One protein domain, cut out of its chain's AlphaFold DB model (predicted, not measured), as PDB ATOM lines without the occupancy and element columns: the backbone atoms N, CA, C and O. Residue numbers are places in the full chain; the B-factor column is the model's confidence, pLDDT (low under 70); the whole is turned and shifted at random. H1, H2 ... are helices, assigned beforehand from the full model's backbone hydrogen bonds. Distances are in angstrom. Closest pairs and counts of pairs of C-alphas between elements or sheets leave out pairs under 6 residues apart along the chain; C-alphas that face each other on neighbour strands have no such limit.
ATOM      1  N   GLY A   4    -101.234 143.172 -90.831       78.44
ATOM      2  CA  GLY A   4     -99.830 143.016 -90.443       78.44
ATOM      3  C   GLY A   4     -99.512 143.527 -89.033       78.44
ATOM      4  O   GLY A   4     -98.730 142.899 -88.331       78.44
ATOM      5  N   ALA A   5    -100.156 144.605 -88.570       77.12
ATOM      6  CA  ALA A   5     -99.986 145.104 -87.201       77.12
ATOM      7  C   ALA A   5    -100.713 144.235 -86.159       77.12
ATOM      8  O   ALA A   5    -100.283 144.156 -85.012       77.12
ATOM      9  N   PHE A   6    -101.811 143.576 -86.547       75.19
ATOM     10  CA  PHE A   6    -102.496 142.591 -85.708       75.19
ATOM     11  C   PHE A   6    -101.693 141.288 -85.644       75.19
ATOM     12  O   PHE A   6    -101.424 140.790 -84.559       75.19
ATOM     13  N   GLN A   7    -101.222 140.786 -86.786       79.38
ATOM     14  CA  GLN A   7    -100.353 139.614 -86.840       79.38
ATOM     15  C   GLN A   7     -99.073 139.861 -86.042       79.38
ATOM     16  O   GLN A   7     -98.861 139.150 -85.086       79.38
ATOM     17  N   ALA A   8     -98.314 140.937 -86.251       74.31
ATOM     18  CA  ALA A   8     -97.101 141.196 -85.460       74.31
ATOM     19  C   ALA A   8     -97.322 141.263 -83.929       74.31
ATOM     20  O   ALA A   8     -96.406 140.987 -83.162       74.31
ATOM     21  N   LYS A   9     -98.532 141.617 -83.469       72.19
ATOM     22  CA  LYS A   9     -98.882 141.692 -82.040       72.19
ATOM     23  C   LYS A   9     -99.395 140.363 -81.460       72.19
ATOM     24  O   LYS A   9     -99.361 140.194 -80.245       72.19
ATOM     25  N   TYR A  10     -99.879 139.447 -82.305       66.75
ATOM     26  CA  TYR A  10    -100.509 138.173 -81.907       66.75
ATOM     27  C   TYR A  10     -99.848 136.915 -82.512       66.75
ATOM     28  O   TYR A  10    -100.148 135.802 -82.096       66.75
ATOM     29  N   THR A  11     -98.933 137.079 -83.463       64.81
ATOM     30  CA  THR A  11     -97.967 136.096 -83.960       64.81
ATOM     31  C   THR A  11     -96.623 136.538 -83.400       64.81
ATOM     32  O   THR A  11     -95.890 137.306 -84.022       64.81
ATOM     33  N   SER A  12     -96.389 136.163 -82.147       52.59
ATOM     34  CA  SER A  12     -95.203 136.515 -81.380       52.59
ATOM     35  C   SER A  12     -93.918 136.172 -82.138       52.59
ATOM     36  O   SER A  12     -93.813 135.145 -82.809       52.59
ATOM     37  N   GLU A  13     -92.926 137.036 -81.959       57.31
ATOM     38  CA  GLU A  13     -91.526 136.810 -81.547       57.31
ATOM     39  C   GLU A  13     -91.044 135.368 -81.200       57.31
ATOM     40  O   GLU A  13     -89.844 135.145 -81.057       57.31
ATOM     41  N   ASP A  14     -91.918 134.364 -81.088       57.84
ATOM     42  CA  ASP A  14     -91.598 132.969 -80.775       57.84
ATOM     43  C   ASP A  14     -90.959 132.200 -81.934       57.84
ATOM     44  O   ASP A  14     -90.179 131.282 -81.688       57.84
ATOM     45  N   GLN A  15     -91.244 132.542 -83.195       61.00
ATOM     46  CA  GLN A  15     -90.638 131.822 -84.329       61.00
ATOM     47  C   GLN A  15     -89.132 132.103 -84.429       61.00
ATOM     48  O   GLN A  15     -88.329 131.176 -84.530       61.00
ATOM     49  N   GLU A  16     -88.732 133.372 -84.317       62.25
ATOM     50  CA  GLU A  16     -87.316 133.745 -84.306       62.25
ATOM     51  C   GLU A  16     -86.636 133.314 -83.004       62.25
ATOM     52  O   GLU A  16     -85.521 132.792 -83.042       62.25
ATOM     53  N   SER A  17     -87.322 133.441 -81.863       70.25
ATOM     54  CA  SER A  17     -86.787 132.992 -80.571       70.25
ATOM     55  C   SER A  17     -86.541 131.483 -80.543       70.25
ATOM     56  O   SER A  17     -85.509 131.039 -80.039       70.25
ATOM     57  N   PHE A  18     -87.424 130.669 -81.129       73.56
ATOM     58  CA  PHE A  18     -87.235 129.219 -81.191       73.56
ATOM     59  C   PHE A  18     -86.051 128.823 -82.082       73.56
ATOM     60  O   PHE A  18     -85.225 127.999 -81.674       73.56
ATOM     61  N   SER A  19     -85.912 129.443 -83.259       84.38
ATOM     62  CA  SER A  19     -84.741 129.236 -84.121       84.38
ATOM     63  C   SER A  19     -83.447 129.655 -83.422       84.38
ATOM     64  O   SER A  19     -82.487 128.888 -83.420       84.38
ATOM     65  N   GLN A  20     -83.442 130.794 -82.724       84.44
ATOM     66  CA  GLN A  20     -82.291 131.240 -81.931       84.44
ATOM     67  C   GLN A  20     -81.950 130.270 -80.789       84.44
ATOM     68  O   GLN A  20     -80.772 130.037 -80.511       84.44
ATOM     69  N   ILE A  21     -82.950 129.669 -80.134       85.00
ATOM     70  CA  ILE A  21     -82.740 128.663 -79.082       85.00
ATOM     71  C   ILE A  21     -82.119 127.389 -79.668       85.00
ATOM     72  O   ILE A  21     -81.161 126.866 -79.090       85.00
ATOM     73  N   ILE A  22     -82.613 126.905 -80.812       89.31
ATOM     74  CA  ILE A  22     -82.018 125.753 -81.505       89.31
ATOM     75  C   ILE A  22     -80.586 126.070 -81.937       89.31
ATOM     76  O   ILE A  22     -79.689 125.255 -81.710       89.31
ATOM     77  N   ASP A  23     -80.346 127.251 -82.496       92.75
ATOM     78  CA  ASP A  23     -79.018 127.665 -82.946       92.75
ATOM     79  C   ASP A  23     -78.040 127.804 -81.782       92.75
ATOM     80  O   ASP A  23     -76.900 127.346 -81.881       92.75
ATOM     81  N   LYS A  24     -78.487 128.335 -80.640       91.31
ATOM     82  CA  LYS A  24     -77.689 128.405 -79.412       91.31
ATOM     83  C   LYS A  24     -77.348 127.009 -78.889       91.31
ATOM     84  O   LYS A  24     -76.182 126.723 -78.630       91.31
ATOM     85  N   GLN A  25     -78.327 126.106 -78.813       92.38
ATOM     86  CA  GLN A  25     -78.085 124.717 -78.408       92.38
ATOM     87  C   GLN A  25     -77.159 123.980 -79.382       92.38
ATOM     88  O   GLN A  25     -76.327 123.172 -78.959       92.38
ATOM     89  N   ASN A  26     -77.289 124.239 -80.682       90.38
ATOM     90  CA  ASN A  26     -76.411 123.679 -81.699       90.38
ATOM     91  C   ASN A  26     -74.995 124.219 -81.529       90.38
ATOM     92  O   ASN A  26     -74.065 123.417 -81.466       90.38
ATOM     93  N   LYS A  27     -74.824 125.535 -81.378       91.44
ATOM     94  CA  LYS A  27     -73.531 126.176 -81.115       91.44
ATOM     95  C   LYS A  27     -72.855 125.585 -79.877       91.44
ATOM     96  O   LYS A  27     -71.717 125.139 -79.981       91.44
ATOM     97  N   ASP A  28     -73.579 125.440 -78.769       93.56
ATOM     98  CA  ASP A  28     -73.053 124.830 -77.542       93.56
ATOM     99  C   ASP A  28     -72.623 123.366 -77.764       93.56
ATOM    100  O   ASP A  28     -71.590 122.916 -77.256       93.56
ATOM    101  N   LYS A  29     -73.396 122.594 -78.543       90.44
ATOM    102  CA  LYS A  29     -73.035 121.216 -78.929       90.44
ATOM    103  C   LYS A  29     -71.818 121.182 -79.851       90.44
ATOM    104  O   LYS A  29     -71.018 120.251 -79.741       90.44
ATOM    105  N   PHE A  30     -71.680 122.154 -80.751       89.06
ATOM    106  CA  PHE A  30     -70.516 122.290 -81.621       89.06
ATOM    107  C   PHE A  30     -69.269 122.613 -80.802       89.06
ATOM    108  O   PHE A  30     -68.280 121.908 -80.964       89.06
ATOM    109  N   GLU A  31     -69.339 123.590 -79.894       87.12
ATOM    110  CA  GLU A  31     -68.232 124.031 -79.033       87.12
ATOM    111  C   GLU A  31     -67.726 122.911 -78.108       87.12
ATOM    112  O   GLU A  31     -66.522 122.664 -78.017       87.12
ATOM    113  N   LYS A  32     -68.633 122.138 -77.500       89.81
ATOM    114  CA  LYS A  32     -68.263 120.980 -76.658       89.81
ATOM    115  C   LYS A  32     -67.607 119.841 -77.448       89.81
ATOM    116  O   LYS A  32     -66.790 119.101 -76.904       89.81
ATOM    117  N   ASN A  33     -67.952 119.702 -78.727       85.25
ATOM    118  CA  ASN A  33     -67.482 118.627 -79.605       85.25
ATOM    119  C   ASN A  33     -66.521 119.127 -80.691       85.25
ATOM    120  O   ASN A  33     -66.375 118.492 -81.740       85.25
ATOM    121  N   VAL A  34     -65.841 120.251 -80.453       85.44
ATOM    122  CA  VAL A  34     -64.856 120.804 -81.395       85.44
ATOM    123  C   VAL A  34     -63.769 119.775 -81.711       85.44
ATOM    124  O   VAL A  34     -63.406 119.599 -82.874       85.44
ATOM    125  N   TRP A  35     -63.325 119.027 -80.700       77.00
ATOM    126  CA  TRP A  35     -62.286 117.999 -80.803       77.00
ATOM    127  C   TRP A  35     -62.648 116.835 -81.746       77.00
ATOM    128  O   TRP A  35     -61.761 116.283 -82.393       77.00
ATOM    129  N   LEU A  36     -63.937 116.498 -81.902       78.69
ATOM    130  CA  LEU A  36     -64.398 115.478 -82.860       78.69
ATOM    131  C   LEU A  36     -64.251 115.938 -84.317       78.69
ATOM    132  O   LEU A  36     -64.079 115.114 -85.210       78.69
ATOM    133  N   ARG A  37     -64.344 117.250 -84.565       75.56
ATOM    134  CA  ARG A  37     -64.337 117.835 -85.918       75.56
ATOM    135  C   ARG A  37     -62.973 118.365 -86.328       75.56
ATOM    136  O   ARG A  37     -62.609 118.282 -87.494       75.56
ATOM    137  N   GLN A  38     -62.235 118.929 -85.379       72.56
ATOM    138  CA  GLN A  38     -60.869 119.396 -85.601       72.56
ATOM    139  C   GLN A  38     -59.856 118.244 -85.514       72.56
ATOM    140  O   GLN A  38     -58.729 118.398 -85.980       72.56
ATOM    141  N   GLY A  39     -60.275 117.084 -84.987       69.44
ATOM    142  CA  GLY A  39     -59.397 115.959 -84.693       69.44
ATOM    143  C   GLY A  39     -58.387 116.317 -83.601       69.44
ATOM    144  O   GLY A  39     -58.245 117.475 -83.214       69.44
ATOM    145  N   ASN A  40     -57.622 115.339 -83.117       63.78
ATOM    146  CA  ASN A  40     -56.478 115.591 -82.231       63.78
ATOM    147  C   ASN A  40     -55.277 116.169 -83.016       63.78
ATOM    148  O   ASN A  40     -54.144 115.710 -82.877       63.78
ATOM    149  N   MET A  41     -55.540 117.105 -83.930       65.69
ATOM    150  CA  MET A  41     -54.552 117.722 -84.801       65.69
ATOM    151  C   MET A  41     -54.225 119.104 -84.257       65.69
ATOM    152  O   MET A  41     -55.054 120.012 -84.279       65.69
ATOM    153  N   TYR A  42     -52.988 119.282 -83.806       64.44
ATOM    154  CA  TYR A  42     -52.459 120.617 -83.569       64.44
ATOM    155  C   TYR A  42     -52.567 121.432 -84.863       64.44
ATOM    156  O   TYR A  42     -52.257 120.933 -85.949       64.44
ATOM    157  N   ALA A  43     -53.031 122.679 -84.757       70.88
ATOM    158  CA  ALA A  43     -53.123 123.563 -85.909       70.88
ATOM    159  C   ALA A  43     -51.738 123.675 -86.565       70.88
ATOM    160  O   ALA A  43     -50.768 124.088 -85.928       70.88
ATOM    161  N   SER A  44     -51.634 123.277 -87.837       76.38
ATOM    162  CA  SER A  44     -50.381 123.387 -88.582       76.38
ATOM    163  C   SER A  44     -49.917 124.847 -88.617       76.38
ATOM    164  O   SER A  44     -50.732 125.771 -88.563       76.38
ATOM    165  N   LYS A  45     -48.605 125.081 -88.755       81.38
ATOM    166  CA  LYS A  45     -48.048 126.445 -88.865       81.38
ATOM    167  C   LYS A  45     -48.751 127.266 -89.958       81.38
ATOM    168  O   LYS A  45     -49.030 128.443 -89.761       81.38
ATOM    169  N   GLN A  46     -49.100 126.621 -91.073       78.50
ATOM    170  CA  GLN A  46     -49.845 127.232 -92.175       78.50
ATOM    171  C   GLN A  46     -51.278 127.610 -91.773       78.50
ATOM    172  O   GLN A  46     -51.740 128.696 -92.114       78.50
ATOM    173  N   ARG A  47     -51.966 126.758 -91.005       79.31
ATOM    174  CA  ARG A  47     -53.318 127.041 -90.506       79.31
ATOM    175  C   ARG A  47     -53.323 128.193 -89.500       79.31
ATOM    176  O   ARG A  47     -54.197 129.048 -89.577       79.31
ATOM    177  N   LEU A  48     -52.327 128.261 -88.613       83.06
ATOM    178  CA  LEU A  48     -52.147 129.396 -87.698       83.06
ATOM    179  C   LEU A  48     -51.855 130.699 -88.455       83.06
ATOM    180  O   LEU A  48     -52.398 131.744 -88.108       83.06
ATOM    181  N   ALA A  49     -51.033 130.647 -89.505       84.69
ATOM    182  CA  ALA A  49     -50.781 131.807 -90.359       84.69
ATOM    183  C   ALA A  49     -52.060 132.266 -91.078       84.69
ATOM    184  O   ALA A  49     -52.373 133.454 -91.078       84.69
ATOM    185  N   GLN A  50     -52.842 131.330 -91.623       86.44
ATOM    186  CA  GLN A  50     -54.122 131.631 -92.262       86.44
ATOM    187  C   GLN A  50     -55.125 132.237 -91.272       86.44
ATOM    188  O   GLN A  50     -55.791 133.215 -91.602       86.44
ATOM    189  N   GLN A  51     -55.203 131.700 -90.053       84.31
ATOM    190  CA  GLN A  51     -56.062 132.243 -89.004       84.31
ATOM    191  C   GLN A  51     -55.667 133.682 -88.652       84.31
ATOM    192  O   GLN A  51     -56.534 134.547 -88.628       84.31
ATOM    193  N   LYS A  52     -54.368 133.966 -88.491       86.69
ATOM    194  CA  LYS A  52     -53.878 135.335 -88.259       86.69
ATOM    195  C   LYS A  52     -54.246 136.295 -89.391       86.69
ATOM    196  O   LYS A  52     -54.605 137.436 -89.123       86.69
ATOM    197  N   VAL A  53     -54.194 135.847 -90.648       87.19
ATOM    198  CA  VAL A  53     -54.619 136.661 -91.803       87.19
ATOM    199  C   VAL A  53     -56.121 136.939 -91.762       87.19
ATOM    200  O   VAL A  53     -56.542 138.064 -92.027       87.19
ATOM    201  N   LEU A  54     -56.937 135.940 -91.419       82.88
ATOM    202  CA  LEU A  54     -58.386 136.110 -91.296       82.88
ATOM    203  C   LEU A  54     -58.759 137.028 -90.127       82.88
ATOM    204  O   LEU A  54     -59.627 137.878 -90.299       82.88
ATOM    205  N   GLU A  55     -58.086 136.912 -88.983       85.44
ATOM    206  CA  GLU A  55     -58.269 137.798 -87.827       85.44
ATOM    207  C   GLU A  55     -57.832 139.233 -88.143       85.44
ATOM    208  O   GLU A  55     -58.575 140.170 -87.859       85.44
ATOM    209  N   ALA A  56     -56.693 139.419 -88.818       82.94
ATOM    210  CA  ALA A  56     -56.249 140.734 -89.283       82.94
ATOM    211  C   ALA A  56     -57.238 141.349 -90.287       82.94
ATOM    212  O   ALA A  56     -57.547 142.537 -90.210       82.94
ATOM    213  N   ARG A  57     -57.789 140.537 -91.199       79.06
ATOM    214  CA  ARG A  57     -58.821 140.969 -92.153       79.06
ATOM    215  C   ARG A  57     -60.139 141.306 -91.457       79.06
ATOM    216  O   ARG A  57     -60.776 142.285 -91.833       79.06
ATOM    217  N   ALA A  58     -60.545 140.528 -90.456       79.56
ATOM    218  CA  ALA A  58     -61.745 140.790 -89.667       79.56
ATOM    219  C   ALA A  58     -61.599 142.081 -88.840       79.56
ATOM    220  O   ALA A  58     -62.492 142.930 -88.860       79.56
ATOM    221  N   ALA A  59     -60.439 142.285 -88.209       75.31
ATOM    222  CA  ALA A  59     -60.101 143.524 -87.515       75.31
ATOM    223  C   ALA A  59     -60.134 144.730 -88.474       75.31
ATOM    224  O   ALA A  59     -60.792 145.726 -88.178       75.31
ATOM    225  N   ALA A  60     -59.538 144.602 -89.665       69.69
ATOM    226  CA  ALA A  60     -59.575 145.636 -90.705       69.69
ATOM    227  C   ALA A  60     -60.990 145.893 -91.261       69.69
ATOM    228  O   ALA A  60     -61.310 147.012 -91.639       69.69
TER     229      ALA A  60
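This is residues 4 to 60 of the 338 residues of the protein "Nuclear DGCR14" of Pyrenophora seminiperda CCB06 (UniProt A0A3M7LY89). An open hook of helices with no packed core: the long helix H2 makes the shank, the short H1 is turned aside at its beginning, and after the short H3 and a bare link the helix H4 folds back over a wide gap without meeting H2. No helix touches another, and the hook lies nearly in one plane, a flat outline with spans of 57 by 31 by 10 A. The printed part has 57 residues with four named helices, H1, H2, H3 and H4 in that order, and no named strand; the class is all helix. The whole is extended, with a radius of gyration of the C-alphas of 19.3 A.

H1 takes residues 4 to 10 and begins at C-alpha 4, printed at (-99.830, 143.016, -90.443); from first to last C-alpha it measures 9.8 A. H2, residues 14 to 32, is the longest helix by residues, with 19 residues and 26.6 A from first to last C-alpha. It runs from C-alpha 14 at (-91.598, 132.969, -80.775) to C-alpha 32 at (-68.263, 120.980, -76.658). H3 takes residues 34 to 38 and measures 6.0 A. H4, residues 45 to 60, measures 22.5 A and ends at C-alpha 60, printed at (-59.575, 145.636, -90.705).

H1 and H2 are apart, with no C-alpha of the one within 8 A of the other, though a tight link of 3 residues joins them. H2 and H3 meet only through their link, a tight one of 1 residue, Asn 33. H3 and H4 are apart, joined by a short link of 6 residues. H2 and H4 are apart, and so are H1 and H3, and H1 and H4. In H1, H2, H3 and H4 every backbone O i to N i+4 pair is within hydrogen-bond range.

The two C-alphas farthest apart are those of Phe 6 and Lys 45, at 56.9 A, while the first and last printed C-alphas, those of Gly 4 and Ala 60, are 40.3 A apart. Residues 4 to 42, 44 to 50 and 52 to 60 stand free, with no C-alpha 8 or more residues away along the chain within 10 A. The printed part, residues 4 to 60 of a full chain of 338 residues, has no cut, and no link between its helices is long. The mean pLDDT of the printed part is 78.3, and in this predicted model 12 residues are under 70: residues 10 to 16, residues 39 to 42 and residue 60.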